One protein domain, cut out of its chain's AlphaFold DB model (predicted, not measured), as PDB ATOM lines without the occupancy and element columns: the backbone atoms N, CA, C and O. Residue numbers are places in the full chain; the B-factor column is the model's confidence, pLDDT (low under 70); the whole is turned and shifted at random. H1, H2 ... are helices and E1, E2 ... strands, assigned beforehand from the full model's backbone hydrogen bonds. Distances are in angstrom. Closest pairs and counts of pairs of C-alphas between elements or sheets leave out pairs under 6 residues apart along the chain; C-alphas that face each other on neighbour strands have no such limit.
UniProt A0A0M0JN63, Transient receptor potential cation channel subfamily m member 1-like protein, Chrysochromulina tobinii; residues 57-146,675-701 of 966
ATOM      1  N   VAL A  57     212.738 218.675 177.093       56.62
ATOM      2  CA  VAL A  57     211.861 217.978 178.038       56.62
ATOM      3  C   VAL A  57     210.430 218.271 177.573       56.62
ATOM      4  O   VAL A  57     210.024 219.430 177.665       56.62
ATOM      5  N   PRO A  58     209.680 217.289 177.028       66.00
ATOM      6  CA  PRO A  58     208.321 217.532 176.557       66.00
ATOM      7  C   PRO A  58     207.471 218.021 177.726       66.00
ATOM      8  O   PRO A  58     207.439 217.410 178.797       66.00
ATOM      9  N   SER A  59     206.807 219.153 177.527       77.62
ATOM     10  CA  SER A  59     205.901 219.707 178.520       77.62
ATOM     11  C   SER A  59     204.606 218.889 178.571       77.62
ATOM     12  O   SER A  59     204.230 218.211 177.612       77.62
ATOM     13  N   TRP A  60     203.865 218.979 179.678       83.44
ATOM     14  CA  TRP A  60     202.524 218.383 179.759       83.44
ATOM     15  C   TRP A  60     201.579 218.913 178.671       83.44
ATOM     16  O   TRP A  60     200.695 218.189 178.225       83.44
ATOM     17  N   THR A  61     201.794 220.150 178.213       83.69
ATOM     18  CA  THR A  61     201.070 220.733 177.080       83.69
ATOM     19  C   THR A  61     201.421 220.055 175.758       83.69
ATOM     20  O   THR A  61     200.510 219.769 174.993       83.69
ATOM     21  N   ASP A  62     202.685 219.699 175.510       83.75
ATOM     22  CA  ASP A  62     203.073 218.981 174.284       83.75
ATOM     23  C   ASP A  62     202.457 217.576 174.232       83.75
ATOM     24  O   ASP A  62     201.963 217.143 173.192       83.75
ATOM     25  N   LEU A  63     202.425 216.878 175.373       85.94
ATOM     26  CA  LEU A  63     201.773 215.569 175.484       85.94
ATOM     27  C   LEU A  63     200.258 215.671 175.276       85.94
ATOM     28  O   LEU A  63     199.677 214.828 174.594       85.94
ATOM     29  N   MET A  64     199.617 216.701 175.840       86.38
ATOM     30  CA  MET A  64     198.195 216.965 175.615       86.38
ATOM     31  C   MET A  64     197.917 217.235 174.132       86.38
ATOM     32  O   MET A  64     197.001 216.638 173.578       86.38
ATOM     33  N   MET A  65     198.720 218.077 173.475       86.62
ATOM     34  CA  MET A  65     198.554 218.371 172.048       86.62
ATOM     35  C   MET A  65     198.775 217.135 171.175       86.62
ATOM     36  O   MET A  65     198.046 216.943 170.208       86.62
ATOM     37  N   TRP A  66     199.717 216.255 171.531       87.38
ATOM     38  CA  TRP A  66     199.856 214.960 170.866       87.38
ATOM     39  C   TRP A  66     198.579 214.118 170.992       87.38
ATOM     40  O   TRP A  66     198.094 213.612 169.984       87.38
ATOM     41  N   ALA A  67     197.993 214.015 172.188       86.44
ATOM     42  CA  ALA A  67     196.743 213.278 172.382       86.44
ATOM     43  C   ALA A  67     195.571 213.876 171.578       86.44
ATOM     44  O   ALA A  67     194.791 213.126 170.994       86.44
ATOM     45  N   VAL A  68     195.492 215.211 171.498       86.69
ATOM     46  CA  VAL A  68     194.503 215.936 170.678       86.69
ATOM     47  C   VAL A  68     194.677 215.609 169.194       86.69
ATOM     48  O   VAL A  68     193.708 215.239 168.545       86.69
ATOM     49  N   LEU A  69     195.909 215.665 168.672       84.94
ATOM     50  CA  LEU A  69     196.214 215.360 167.268       84.94
ATOM     51  C   LEU A  69     195.956 213.896 166.891       84.94
ATOM     52  O   LEU A  69     195.650 213.606 165.741       84.94
ATOM     53  N   VAL A  70     196.091 212.972 167.844       84.00
ATOM     54  CA  VAL A  70     195.762 211.548 167.653       84.00
ATOM     55  C   VAL A  70     194.245 211.302 167.751       84.00
ATOM     56  O   VAL A  70     193.778 210.215 167.426       84.00
ATOM     57  N   GLY A  71     193.458 212.291 168.192       76.62
ATOM     58  CA  GLY A  71     192.011 212.166 168.382       76.62
ATOM     59  C   GLY A  71     191.607 211.457 169.681       76.62
ATOM     60  O   GLY A  71     190.435 211.137 169.869       76.62
ATOM     61  N   GLN A  72     192.536 211.219 170.618       83.94
ATOM     62  CA  GLN A  72     192.227 210.582 171.905       83.94
ATOM     63  C   GLN A  72     191.775 211.605 172.954       83.94
ATOM     64  O   GLN A  72     192.577 212.108 173.746       83.94
ATOM     65  N   GLU A  73     190.467 211.873 172.996       83.50
ATOM     66  CA  GLU A  73     189.877 212.872 173.900       83.50
ATOM     67  C   GLU A  73     190.103 212.546 175.387       83.50
ATOM     68  O   GLU A  73     190.470 213.424 176.167       83.50
ATOM     69  N   ASP A  74     189.931 211.286 175.795       85.12
ATOM     70  CA  ASP A  74     190.057 210.891 177.206       85.12
ATOM     71  C   ASP A  74     191.495 211.018 177.718       85.12
ATOM     72  O   ASP A  74     191.734 211.417 178.862       85.12
ATOM     73  N   LEU A  75     192.471 210.733 176.852       86.75
ATOM     74  CA  LEU A  75     193.875 210.943 177.173       86.75
ATOM     75  C   LEU A  75     194.193 212.440 177.248       86.75
ATOM     76  O   LEU A  75     194.853 212.875 178.193       86.75
ATOM     77  N   ALA A  76     193.682 213.234 176.304       88.44
ATOM     78  CA  ALA A  76     193.821 214.686 176.327       88.44
ATOM     79  C   ALA A  76     193.223 215.291 177.608       88.44
ATOM     80  O   ALA A  76     193.856 216.141 178.233       88.44
ATOM     81  N   TRP A  77     192.067 214.802 178.063       88.19
ATOM     82  CA  TRP A  77     191.417 215.210 179.313       88.19
ATOM     83  C   TRP A  77     192.280 214.936 180.554       88.19
ATOM     84  O   TRP A  77     192.441 215.801 181.419       88.19
ATOM     85  N   LEU A  78     192.885 213.747 180.640       87.94
ATOM     86  CA  LEU A  78     193.771 213.389 181.754       87.94
ATOM     87  C   LEU A  78     195.065 214.211 181.754       87.94
ATOM     88  O   LEU A  78     195.530 214.640 182.813       87.94
ATOM     89  N   LEU A  79     195.639 214.450 180.573       89.06
ATOM     90  CA  LEU A  79     196.847 215.257 180.415       89.06
ATOM     91  C   LEU A  79     196.579 216.736 180.699       89.06
ATOM     92  O   LEU A  79     197.410 217.397 181.324       89.06
ATOM     93  N   TRP A  80     195.389 217.229 180.352       90.69
ATOM     94  CA  TRP A  80     194.953 218.591 180.642       90.69
ATOM     95  C   TRP A  80     194.987 218.903 182.147       90.69
ATOM     96  O   TRP A  80     195.464 219.971 182.540       90.69
ATOM     97  N   LYS A  81     194.649 217.937 183.018       88.25
ATOM     98  CA  LYS A  81     194.784 218.066 184.486       88.25
ATOM     99  C   LYS A  81     196.214 218.373 184.952       88.25
ATOM    100  O   LYS A  81     196.405 218.936 186.026       88.25
ATOM    101  N   LYS A  82     197.236 217.984 184.187       86.38
ATOM    102  CA  LYS A  82     198.655 218.162 184.546       86.38
ATOM    103  C   LYS A  82     199.304 219.387 183.903       86.38
ATOM    104  O   LYS A  82     200.444 219.710 184.233       86.38
ATOM    105  N   THR A  83     198.595 220.087 183.022       85.56
ATOM    106  CA  THR A  83     199.118 221.279 182.344       85.56
ATOM    107  C   THR A  83     199.390 222.428 183.319       85.56
ATOM    108  O   THR A  83     198.737 222.577 184.353       85.56
ATOM    109  N   THR A  84     200.386 223.254 183.000       80.31
ATOM    110  CA  THR A  84     200.759 224.427 183.806       80.31
ATOM    111  C   THR A  84     199.847 225.629 183.567       80.31
ATOM    112  O   THR A  84     199.705 226.445 184.479       80.31
ATOM    113  N   MET A  85     199.258 225.712 182.367       83.50
ATOM    114  CA  MET A  85     198.370 226.773 181.873       83.50
ATOM    115  C   MET A  85     197.163 226.127 181.157       83.50
ATOM    116  O   MET A  85     197.154 226.019 179.922       83.50
ATOM    117  N   PRO A  86     196.184 225.598 181.912       87.88
ATOM    118  CA  PRO A  86     195.094 224.796 181.364       87.88
ATOM    119  C   PRO A  86     194.239 225.539 180.336       87.88
ATOM    120  O   PRO A  86     193.903 224.943 179.313       87.88
ATOM    121  N   MET A  87     193.931 226.824 180.521       88.56
ATOM    122  CA  MET A  87     193.072 227.548 179.576       88.56
ATOM    123  C   MET A  87     193.748 227.737 178.219       88.56
ATOM    124  O   MET A  87     193.147 227.452 177.186       88.56
ATOM    125  N   ARG A  88     195.030 228.126 178.210       86.88
ATOM    126  CA  ARG A  88     195.817 228.281 176.971       86.88
ATOM    127  C   ARG A  88     195.918 226.978 176.191       86.88
ATOM    128  O   ARG A  88     195.765 226.971 174.972       86.88
ATOM    129  N   SER A  89     196.154 225.874 176.899       88.00
ATOM    130  CA  SER A  89     196.248 224.550 176.280       88.00
ATOM    131  C   SER A  89     194.914 224.073 175.695       88.00
ATOM    132  O   SER A  89     194.892 223.527 174.597       88.00
ATOM    133  N   ALA A  90     193.797 224.353 176.372       90.94
ATOM    134  CA  ALA A  90     192.460 224.018 175.896       90.94
ATOM    135  C   ALA A  90     192.057 224.848 174.662       90.94
ATOM    136  O   ALA A  90     191.584 224.291 173.673       90.94
ATOM    137  N   LEU A  91     192.325 226.161 174.665       90.38
ATOM    138  CA  LEU A  91     192.089 227.022 173.499       90.38
ATOM    139  C   LEU A  91     192.974 226.628 172.309       90.38
ATOM    140  O   LEU A  91     192.516 226.624 171.169       90.38
ATOM    141  N   MET A  92     194.234 226.251 172.558       87.00
ATOM    142  CA  MET A  92     195.111 225.722 171.510       87.00
ATOM    143  C   MET A  92     194.540 224.437 170.902       87.00
ATOM    144  O   MET A  92     194.490 224.320 169.680       87.00
ATOM    145  N   ALA A  93     194.079 223.503 171.740       88.69
ATOM    146  CA  ALA A  93     193.466 222.255 171.296       88.69
ATOM    147  C   ALA A  93     192.215 222.500 170.437       88.69
ATOM    148  O   ALA A  93     192.112 221.931 169.354       88.69
ATOM    149  N   SER A  94     191.319 223.399 170.869       89.50
ATOM    150  CA  SER A  94     190.132 223.797 170.097       89.50
ATOM    151  C   SER A  94     190.508 224.276 168.697       89.50
ATOM    152  O   SER A  94     190.001 223.762 167.706       89.50
ATOM    153  N   ARG A  95     191.451 225.219 168.604       86.44
ATOM    154  CA  ARG A  95     191.836 225.829 167.324       86.44
ATOM    155  C   ARG A  95     192.526 224.853 166.385       86.44
ATOM    156  O   ARG A  95     192.302 224.907 165.179       86.44
ATOM    157  N   VAL A  96     193.384 223.985 166.918       85.31
ATOM    158  CA  VAL A  96     194.046 222.950 166.116       85.31
ATOM    159  C   VAL A  96     193.009 221.998 165.529       85.31
ATOM    160  O   VAL A  96     193.060 221.740 164.331       85.31
ATOM    161  N   MET A  97     192.031 221.555 166.321       84.44
ATOM    162  CA  MET A  97     190.972 220.672 165.828       84.44
ATOM    163  C   MET A  97     190.050 221.352 164.825       84.44
ATOM    164  O   MET A  97     189.770 220.763 163.788       84.44
ATOM    165  N   ASP A  98     189.642 222.598 165.066       84.19
ATOM    166  CA  ASP A  98     188.833 223.335 164.090       84.19
ATOM    167  C   ASP A  98     189.598 223.552 162.774       84.19
ATOM    168  O   ASP A  98     189.003 223.543 161.700       84.19
ATOM    169  N   ARG A  99     190.925 223.738 162.807       83.44
ATOM    170  CA  ARG A  99     191.728 223.816 161.574       83.44
ATOM    171  C   ARG A  99     191.811 222.489 160.844       83.44
ATOM    172  O   ARG A  99     191.772 222.497 159.622       83.44
ATOM    173  N   ILE A 100     191.938 221.385 161.575       82.81
ATOM    174  CA  ILE A 100     191.947 220.044 160.986       82.81
ATOM    175  C   ILE A 100     190.587 219.761 160.339       82.81
ATOM    176  O   ILE A 100     190.551 219.401 159.169       82.81
ATOM    177  N   ALA A 101     189.487 220.048 161.041       81.50
ATOM    178  CA  ALA A 101     188.130 219.885 160.523       81.50
ATOM    179  C   ALA A 101     187.849 220.759 159.285       81.50
ATOM    180  O   ALA A 101     187.142 220.344 158.376       81.50
ATOM    181  N   ASN A 102     188.412 221.972 159.219       79.38
ATOM    182  CA  ASN A 102     188.284 222.830 158.034       79.38
ATOM    183  C   ASN A 102     189.203 222.412 156.873       79.38
ATOM    184  O   ASN A 102     188.930 222.770 155.729       79.38
ATOM    185  N   ALA A 103     190.315 221.730 157.155       81.75
ATOM    186  CA  ALA A 103     191.259 221.282 156.134       81.75
ATOM    187  C   ALA A 103     190.777 220.016 155.415       81.75
ATOM    188  O   ALA A 103     191.074 219.859 154.232       81.75
ATOM    189  N   ASP A 104     190.041 219.152 156.116       77.31
ATOM    190  CA  ASP A 104     189.455 217.936 155.561       77.31
ATOM    191  C   ASP A 104     187.979 217.807 155.990       77.31
ATOM    192  O   ASP A 104     187.691 217.256 157.052       77.31
ATOM    193  N   PRO A 105     187.035 218.380 155.216       69.69
ATOM    194  CA  PRO A 105     185.615 218.376 155.567       69.69
ATOM    195  C   PRO A 105     184.931 217.011 155.373       69.69
ATOM    196  O   PRO A 105     183.812 216.841 155.857       69.69
ATOM    197  N   ASP A 106     185.567 216.070 154.664       60.12
ATOM    198  CA  ASP A 106     185.045 214.715 154.432       60.12
ATOM    199  C   ASP A 106     185.458 213.736 155.547       60.12
ATOM    200  O   ASP A 106     184.783 212.724 155.767       60.12
ATOM    201  N   ASP A 107     186.540 214.035 156.273       58.81
ATOM    202  CA  ASP A 107     186.980 213.253 157.425       58.81
ATOM    203  C   ASP A 107     186.068 213.546 158.628       58.81
ATOM    204  O   ASP A 107     185.722 214.694 158.915       58.81
ATOM    205  N   SER A 108     185.662 212.509 159.367       56.94
ATOM    206  CA  SER A 108     184.700 212.599 160.480       56.94
ATOM    207  C   SER A 108     185.275 213.271 161.740       56.94
ATOM    208  O   SER A 108     185.010 212.840 162.865       56.94
ATOM    209  N   VAL A 109     186.134 214.278 161.582       60.84
ATOM    210  CA  VAL A 109     186.657 215.079 162.682       60.84
ATOM    211  C   VAL A 109     185.521 215.953 163.191       60.84
ATOM    212  O   VAL A 109     185.161 216.977 162.608       60.84
ATOM    213  N   ASP A 110     184.941 215.528 164.308       66.00
ATOM    214  CA  ASP A 110     183.813 216.208 164.918       66.00
ATOM    215  C   ASP A 110     184.220 217.629 165.342       66.00
ATOM    216  O   ASP A 110     184.939 217.831 166.324       66.00
ATOM    217  N   THR A 111     183.675 218.650 164.669       77.69
ATOM    218  CA  THR A 111     183.693 220.054 165.147       77.69
ATOM    219  C   THR A 111     183.161 220.185 166.583       77.69
ATOM    220  O   THR A 111     183.450 221.145 167.298       77.69
ATOM    221  N   GLU A 112     182.409 219.189 167.053       82.50
ATOM    222  CA  GLU A 112     181.997 219.061 168.442       82.50
ATOM    223  C   GLU A 112     183.185 218.890 169.404       82.50
ATOM    224  O   GLU A 112     183.178 219.474 170.489       82.50
ATOM    225  N   GLN A 113     184.228 218.149 169.018       84.88
ATOM    226  CA  GLN A 113     185.412 217.931 169.850       84.88
ATOM    227  C   GLN A 113     186.175 219.242 170.085       84.88
ATOM    228  O   GLN A 113     186.592 219.519 171.212       84.88
ATOM    229  N   ALA A 114     186.277 220.096 169.063       86.75
ATOM    230  CA  ALA A 114     186.845 221.435 169.205       86.75
ATOM    231  C   ALA A 114     186.048 222.285 170.211       86.75
ATOM    232  O   ALA A 114     186.616 222.797 171.179       86.75
ATOM    233  N   ARG A 115     184.714 222.320 170.079       87.81
ATOM    234  CA  ARG A 115     183.833 223.028 171.029       87.81
ATOM    235  C   ARG A 115     183.940 222.488 172.455       87.81
ATOM    236  O   ARG A 115     183.799 223.247 173.412       87.81
ATOM    237  N   ARG A 116     184.185 221.185 172.641       88.69
ATOM    238  CA  ARG A 116     184.419 220.603 173.976       88.69
ATOM    239  C   ARG A 116     185.696 221.151 174.610       88.69
ATOM    240  O   ARG A 116     185.657 221.521 175.783       88.69
ATOM    241  N   TYR A 117     186.788 221.250 173.852       91.19
ATOM    242  CA  TYR A 117     188.024 221.864 174.343       91.19
ATOM    243  C   TYR A 117     187.823 223.346 174.681       91.19
ATOM    244  O   TYR A 117     188.269 223.795 175.737       91.19
ATOM    245  N   GLU A 118     187.073 224.092 173.866       92.25
ATOM    246  CA  GLU A 118     186.705 225.477 174.181       92.25
ATOM    247  C   GLU A 118     185.918 225.577 175.501       92.25
ATOM    248  O   GLU A 118     186.242 226.399 176.364       92.25
ATOM    249  N   ARG A 119     184.949 224.677 175.729       91.56
ATOM    250  CA  ARG A 119     184.202 224.611 176.997       91.56
ATOM    251  C   ARG A 119     185.101 224.376 178.208       91.56
ATOM    252  O   ARG A 119     184.831 224.949 179.258       91.56
ATOM    253  N   TRP A 120     186.179 223.596 178.097       92.00
ATOM    254  CA  TRP A 120     187.114 223.404 179.219       92.00
ATOM    255  C   TRP A 120     187.757 224.725 179.655       92.00
ATOM    256  O   TRP A 120     187.907 224.976 180.855       92.00
ATOM    257  N   ALA A 121     188.087 225.600 178.700       92.62
ATOM    258  CA  ALA A 121     188.601 226.933 178.997       92.62
ATOM    259  C   ALA A 121     187.527 227.830 179.638       92.62
ATOM    260  O   ALA A 121     187.808 228.484 180.643       92.62
ATOM    261  N   ILE A 122     186.293 227.816 179.116       92.69
ATOM    262  CA  ILE A 122     185.158 228.596 179.650       92.69
ATOM    263  C   ILE A 122     184.861 228.217 181.105       92.69
ATOM    264  O   ILE A 122     184.748 229.085 181.970       92.69
ATOM    265  N   GLU A 123     184.772 226.919 181.389       90.38
ATOM    266  CA  GLU A 123     184.452 226.395 182.719       90.38
ATOM    267  C   GLU A 123     185.565 226.663 183.740       90.38
ATOM    268  O   GLU A 123     185.286 226.900 184.922       90.38
ATOM    269  N   THR A 124     186.825 226.657 183.292       90.94
ATOM    270  CA  THR A 124     187.970 227.039 184.130       90.94
ATOM    271  C   THR A 124     187.909 228.528 184.464       90.94
ATOM    272  O   THR A 124     188.020 228.897 185.632       90.94
ATOM    273  N   LEU A 125     187.648 229.383 183.469       91.62
ATOM    274  CA  LEU A 125     187.536 230.830 183.660       91.62
ATOM    275  C   LEU A 125     186.358 231.201 184.572       91.62
ATOM    276  O   LEU A 125     186.515 232.029 185.466       91.62
ATOM    277  N   GLY A 126     185.199 230.558 184.402       89.12
ATOM    278  CA  GLY A 126     184.002 230.803 185.217       89.12
ATOM    279  C   GLY A 126     184.154 230.447 186.701       89.12
ATOM    280  O   GLY A 126     183.354 230.888 187.524       89.12
ATOM    281  N   ARG A 127     185.185 229.674 187.072       90.31
ATOM    282  CA  ARG A 127     185.491 229.298 188.464       90.31
ATOM    283  C   ARG A 127     186.488 230.231 189.152       90.31
ATOM    284  O   ARG A 127     186.714 230.090 190.360       90.31
ATOM    285  N   VAL A 128     187.072 231.186 188.430       88.81
ATOM    286  CA  VAL A 128     187.969 232.192 189.010       88.81
ATOM    287  C   VAL A 128     187.135 233.212 189.794       88.81
ATOM    288  O   VAL A 128     186.333 233.949 189.231       88.81
ATOM    289  N   ARG A 129     187.306 233.246 191.123       81.69
ATOM    290  CA  ARG A 129     186.482 234.083 192.021       81.69
ATOM    291  C   ARG A 129     186.776 235.577 191.894       81.69
ATOM    292  O   ARG A 129     185.852 236.386 191.920       81.69
ATOM    293  N   ASP A 130     188.054 235.938 191.812       84.69
ATOM    294  CA  ASP A 130     188.467 237.334 191.727       84.69
ATOM    295  C   ASP A 130     188.423 237.820 190.274       84.69
ATOM    296  O   ASP A 130     189.119 237.301 189.398       84.69
ATOM    297  N   ARG A 131     187.609 238.852 190.025       83.75
ATOM    298  CA  ARG A 131     187.474 239.470 188.701       83.75
ATOM    299  C   ARG A 131     188.769 240.139 188.248       83.75
ATOM    300  O   ARG A 131     189.032 240.128 187.051       83.75
ATOM    301  N   LYS A 132     189.567 240.703 189.165       80.44
ATOM    302  CA  LYS A 132     190.854 241.328 188.818       80.44
ATOM    303  C   LYS A 132     191.878 240.267 188.426       80.44
ATOM    304  O   LYS A 132     192.456 240.373 187.351       80.44
ATOM    305  N   ALA A 133     192.014 239.201 189.216       80.94
ATOM    306  CA  ALA A 133     192.843 238.055 188.840       80.94
ATOM    307  C   ALA A 133     192.409 237.426 187.503       80.94
ATOM    308  O   ALA A 133     193.267 237.069 186.701       80.94
ATOM    309  N   ALA A 134     191.101 237.324 187.230       85.94
ATOM    310  CA  ALA A 134     190.589 236.838 185.947       85.94
ATOM    311  C   ALA A 134     190.953 237.765 184.773       85.94
ATOM    312  O   ALA A 134     191.295 237.277 183.700       85.94
ATOM    313  N   MET A 135     190.908 239.090 184.961       83.50
ATOM    314  CA  MET A 135     191.364 240.044 183.945       83.50
ATOM    315  C   MET A 135     192.861 239.912 183.679       83.50
ATOM    316  O   MET A 135     193.250 239.771 182.525       83.50
ATOM    317  N   ASP A 136     193.671 239.909 184.738       81.56
ATOM    318  CA  ASP A 136     195.123 239.760 184.629       81.56
ATOM    319  C   ASP A 136     195.470 238.457 183.902       81.56
ATOM    320  O   ASP A 136     196.310 238.444 183.009       81.56
ATOM    321  N   LEU A 137     194.770 237.367 184.228       84.94
ATOM    322  CA  LEU A 137     194.897 236.056 183.590       84.94
ATOM    323  C   LEU A 137     194.602 236.082 182.081       84.94
ATOM    324  O   LEU A 137     195.253 235.371 181.315       84.94
ATOM    325  N   LEU A 138     193.642 236.903 181.650       86.12
ATOM    326  CA  LEU A 138     193.273 237.049 180.243       86.12
ATOM    327  C   LEU A 138     194.284 237.888 179.446       86.12
ATOM    328  O   LEU A 138     194.499 237.590 178.269       86.12
ATOM    329  N   THR A 139     194.894 238.903 180.069       81.94
ATOM    330  CA  THR A 139     195.777 239.879 179.404       81.94
ATOM    331  C   THR A 139     197.262 239.545 179.504       81.94
ATOM    332  O   THR A 139     198.027 239.955 178.631       81.94
ATOM    333  N   PHE A 140     197.708 238.801 180.525       76.94
ATOM    334  CA  PHE A 140     199.143 238.696 180.785       76.94
ATOM    335  C   PHE A 140     199.919 237.965 179.680       76.94
ATOM    336  O   PHE A 140     199.479 236.956 179.118       76.94
ATOM    337  N   VAL A 141     201.159 238.407 179.472       70.88
ATOM    338  CA  VAL A 141     202.231 237.649 178.812       70.88
ATOM    339  C   VAL A 141     203.435 237.602 179.756       70.88
ATOM    340  O   VAL A 141     203.915 238.638 180.222       70.88
ATOM    341  N   GLN A 142     203.906 236.398 180.095       63.34
ATOM    342  CA  GLN A 142     204.936 236.211 181.123       63.34
ATOM    343  C   GLN A 142     206.314 236.663 180.614       63.34
ATOM    344  O   GLN A 142     206.881 236.029 179.727       63.34
ATOM    345  N   LYS A 143     206.901 237.704 181.219       53.25
ATOM    346  CA  LYS A 143     208.324 238.048 181.039       53.25
ATOM    347  C   LYS A 143     209.150 237.366 182.134       53.25
ATOM    348  O   LYS A 143     208.942 237.614 183.319       53.25
ATOM    349  N   LYS A 144     210.102 236.504 181.761       43.66
ATOM    350  CA  LYS A 144     211.086 235.970 182.718       43.66
ATOM    351  C   LYS A 144     212.168 237.016 182.981       43.66
ATOM    352  O   LYS A 144     212.736 237.563 182.038       43.66
ATOM    353  N   LYS A 145     212.490 237.258 184.257       35.22
ATOM    354  CA  LYS A 145     213.717 237.971 184.644       35.22
ATOM    355  C   LYS A 145     214.900 237.171 184.096       35.22
ATOM    356  O   LYS A 145     215.098 236.025 184.496       35.22
ATOM    357  N   VAL A 146     215.687 237.757 183.194       36.88
ATOM    358  CA  VAL A 146     217.036 237.244 182.934       36.88
ATOM    359  C   VAL A 146     217.797 237.432 184.242       36.88
ATOM    360  O   VAL A 146     217.931 238.551 184.731       36.88
ATOM    361  N   TRP A 675     205.011 241.353 185.503       56.50
ATOM    362  CA  TRP A 675     206.170 240.813 186.219       56.50
ATOM    363  C   TRP A 675     205.816 239.545 187.008       56.50
ATOM    364  O   TRP A 675     204.680 239.364 187.451       56.50
ATOM    365  N   THR A 676     206.822 238.694 187.226       55.66
ATOM    366  CA  THR A 676     206.670 237.333 187.767       55.66
ATOM    367  C   THR A 676     205.753 237.204 189.000       55.66
ATOM    368  O   THR A 676     204.859 236.360 188.939       55.66
ATOM    369  N   PRO A 677     205.820 238.052 190.054       59.91
ATOM    370  CA  PRO A 677     205.033 237.830 191.276       59.91
ATOM    371  C   PRO A 677     203.515 237.918 191.057       59.91
ATOM    372  O   PRO A 677     202.750 237.085 191.541       59.91
ATOM    373  N   ARG A 678     203.067 238.905 190.273       65.31
ATOM    374  CA  ARG A 678     201.643 239.106 189.972       65.31
ATOM    375  C   ARG A 678     201.124 238.049 188.995       65.31
ATOM    376  O   ARG A 678     200.012 237.551 189.160       65.31
ATOM    377  N   SER A 679     201.948 237.649 188.026       67.25
ATOM    378  CA  SER A 679     201.603 236.556 187.111       67.25
ATOM    379  C   SER A 679     201.486 235.202 187.821       67.25
ATOM    380  O   SER A 679     200.610 234.411 187.483       67.25
ATOM    381  N   ASP A 680     202.302 234.952 188.850       73.06
ATOM    382  CA  ASP A 680     202.260 233.707 189.622       73.06
ATOM    383  C   ASP A 680     200.964 233.586 190.437       73.06
ATOM    384  O   ASP A 680     200.388 232.499 190.519       73.06
ATOM    385  N   HIS A 681     200.449 234.700 190.969       78.19
ATOM    386  CA  HIS A 681     199.153 234.724 191.652       78.19
ATOM    387  C   HIS A 681     197.995 234.386 190.696       78.19
ATOM    388  O   HIS A 681     197.156 233.538 191.013       78.19
ATOM    389  N   ALA A 682     197.977 234.982 189.498       77.62
ATOM    390  CA  ALA A 682     196.970 234.688 188.477       77.62
ATOM    391  C   ALA A 682     197.031 233.220 188.005       77.62
ATOM    392  O   ALA A 682     196.002 232.551 187.899       77.62
ATOM    393  N   LEU A 683     198.237 232.681 187.799       81.12
ATOM    394  CA  LEU A 683     198.456 231.277 187.434       81.12
ATOM    395  C   LEU A 683     198.048 230.302 188.541       81.12
ATOM    396  O   LEU A 683     197.530 229.220 188.262       81.12
ATOM    397  N   LYS A 684     198.275 230.662 189.807       85.38
ATOM    398  CA  LYS A 684     197.805 229.869 190.947       85.38
ATOM    399  C   LYS A 684     196.278 229.820 190.972       85.38
ATOM    400  O   LYS A 684     195.720 228.730 191.084       85.38
ATOM    401  N   ALA A 685     195.618 230.962 190.780       85.19
ATOM    402  CA  ALA A 685     194.161 231.036 190.699       85.19
ATOM    403  C   ALA A 685     193.596 230.194 189.539       85.19
ATOM    404  O   ALA A 685     192.600 229.494 189.724       85.19
ATOM    405  N   GLU A 686     194.254 230.195 188.373       88.06
ATOM    406  CA  GLU A 686     193.888 229.346 187.228       88.06
ATOM    407  C   GLU A 686     193.959 227.847 187.578       88.06
ATOM    408  O   GLU A 686     193.030 227.087 187.293       88.06
ATOM    409  N   ARG A 687     195.039 227.408 188.239       88.69
ATOM    410  CA  ARG A 687     195.220 226.001 188.639       88.69
ATOM    411  C   ARG A 687     194.195 225.565 189.681       88.69
ATOM    412  O   ARG A 687     193.612 224.495 189.537       88.69
ATOM    413  N   GLU A 688     193.931 226.402 190.680       89.81
ATOM    414  CA  GLU A 688     192.893 226.134 191.678       89.81
ATOM    415  C   GLU A 688     191.498 226.042 191.047       89.81
ATOM    416  O   GLU A 688     190.688 225.209 191.452       89.81
ATOM    417  N   ALA A 689     191.200 226.888 190.056       88.88
ATOM    418  CA  ALA A 689     189.934 226.852 189.331       88.88
ATOM    419  C   ALA A 689     189.776 225.555 188.520       88.88
ATOM    420  O   ALA A 689     188.709 224.936 188.553       88.88
ATOM    421  N   ARG A 690     190.850 225.104 187.859       89.38
ATOM    422  CA  ARG A 690     190.898 223.810 187.165       89.38
ATOM    423  C   ARG A 690     190.700 222.645 188.135       89.38
ATOM    424  O   ARG A 690     189.914 221.749 187.852       89.38
ATOM    425  N   ASP A 691     191.399 222.633 189.264       89.50
ATOM    426  CA  ASP A 691     191.301 221.522 190.217       89.50
ATOM    427  C   ASP A 691     189.880 221.416 190.790       89.50
ATOM    428  O   ASP A 691     189.285 220.341 190.739       89.50
ATOM    429  N   LYS A 692     189.259 222.552 191.142       88.12
ATOM    430  CA  LYS A 692     187.833 222.616 191.516       88.12
ATOM    431  C   LYS A 692     186.904 222.102 190.417       88.12
ATOM    432  O   LYS A 692     185.873 221.505 190.711       88.12
ATOM    433  N   TYR A 693     187.220 222.360 189.149       86.62
ATOM    434  CA  TYR A 693     186.438 221.831 188.033       86.62
ATOM    435  C   TYR A 693     186.489 220.300 187.983       86.62
ATOM    436  O   TYR A 693     185.439 219.666 187.891       86.62
ATOM    437  N   PHE A 694     187.674 219.701 188.127       86.44
ATOM    438  CA  PHE A 694     187.814 218.243 188.194       86.44
ATOM    439  C   PHE A 694     187.126 217.631 189.417       86.44
ATOM    440  O   PHE A 694     186.549 216.551 189.298       86.44
ATOM    441  N   ASP A 695     187.156 218.314 190.562       84.12
ATOM    442  CA  ASP A 695     186.465 217.859 191.772       84.12
ATOM    443  C   ASP A 695     184.938 217.857 191.583       84.12
ATOM    444  O   ASP A 695     184.257 216.955 192.064       84.12
ATOM    445  N   HIS A 696     184.399 218.828 190.837       81.31
ATOM    446  CA  HIS A 696     182.968 218.915 190.532       81.31
ATOM    447  C   HIS A 696     182.493 217.929 189.460       81.31
ATOM    448  O   HIS A 696     181.402 217.380 189.588       81.31
ATOM    449  N   VAL A 697     183.262 217.737 188.386       76.00
ATOM    450  CA  VAL A 697     182.877 216.845 187.277       76.00
ATOM    451  C   VAL A 697     183.095 215.373 187.641       76.00
ATOM    452  O   VAL A 697     182.411 214.502 187.106       76.00
ATOM    453  N   GLY A 698     184.012 215.083 188.569       63.72
ATOM    454  CA  GLY A 698     184.416 213.720 188.898       63.72
ATOM    455  C   GLY A 698     185.177 213.034 187.749       63.72
ATOM    456  O   GLY A 698     185.428 213.631 186.695       63.72
ATOM    457  N   PRO A 699     185.611 211.774 187.928       57.97
ATOM    458  CA  PRO A 699     186.147 210.981 186.827       57.97
ATOM    459  C   PRO A 699     185.046 210.739 185.785       57.97
ATOM    460  O   PRO A 699     183.951 210.304 186.137       57.97
ATOM    461  N   ARG A 700     185.340 210.992 184.499       57.25
ATOM    462  CA  ARG A 700     184.446 210.584 183.402       57.25
ATOM    463  C   ARG A 700     184.153 209.084 183.561       57.25
ATOM    464  O   ARG A 700     185.111 208.333 183.781       57.25
ATOM    465  N   PRO A 701     182.887 208.635 183.471       42.75
ATOM    466  CA  PRO A 701     182.588 207.214 183.524       42.75
ATOM    467  C   PRO A 701     183.383 206.538 182.413       42.75
ATOM    468  O   PRO A 701     183.322 206.949 181.253       42.75
TER     469      PRO A 701
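This is residues 57 to 146 and 675 to 701 of the 966 residues of the protein "Transient receptor potential cation channel subfamily m member 1-like protein" of Chrysochromulina tobinii (UniProt A0A0M0JN63). Two helical hairpins, H1 with H2 and H3 with H4, are set side by side through H1 and H3, and the long helix H6 crosses one end of the H3 and H4 hairpin, by residues 86 to 87 and 123 to 125. H5 packs on residues 679 to 686 of H6, and at the far end of the H3 and H4 hairpin residues 103 to 108 stick out. The printed part has 117 residues, with six named helices and one named strand in the order H1 H2 H3 H4 H5 E1 H6; the class is mostly helix, and no two named strands pair. The whole is compact, with a radius of gyration of the C-alphas of 15.0 A and spans of 47 by 36 by 27 A.

H1, residues 60 to 69, and H2, residues 73 to 80, form a helical hairpin at a shallow tilt of 14 degrees; their closest C-alphas, those of Met 64 and Ala 76, are 5.0 A apart. H3, residues 86 to 103, is the hub, touching four other helices. It touches H1 with residues 89 to 97 alone, at a shallow tilt of 23 degrees, the same way, closest at C-alphas 61 and 89, 6.2 A. H2 and H3 only just touch, only at the corner by their link, with 3 pairs of C-alphas within 8 A; the closest are Trp 80 and Pro 86, 6.2 A. H3 and H4, residues 111 to 126, form a helical hairpin at a shallow tilt of 19 degrees, with C-alphas 94 and 114 closest, 4.1 A. H5, residues 131 to 139, is about perpendicular to H6, residues 676 to 697, at 73 degrees; they touch, closest at C-alphas 133 and 682, 5.3 A. H6 touches H4 at a steep tilt of 64 degrees, opposite ways, closest at C-alphas 690 and 124, 5.3 A. H6 also touches H3, only just about perpendicular at 71 degrees, closest at C-alphas 690 and 86, 7.2 A. E1, residues 140 to 142, pairs with no named strand. H1 and H2 are both apart from H6. In the six helices every O i to N i+4 pair is within hydrogen-bond range.

H1 begins at C-alpha 60, (202.524, 218.383, 179.759), and is 14.3 A long. H2 is 10.2 A, H3 25.8 A, H4 22.8 A, H5 12.5 A and E1 6.3 A. H6, 31.4 A, ends at C-alpha 697, (182.877, 216.845, 187.277).

The two C-alphas farthest apart, Asp 106 and Val 146, are 48.4 A apart. Residues 147 to 674 are not printed, and C-alphas 146 and 675 are 11.9 A apart across this cut. Of the links printed whole, H3 to H4 is short and the others are tight. The mean pLDDT of the printed part is 80.0; residues 57 to 58, 105 to 110, 142 to 146, 675 to 679 and 698 to 701 are under 70.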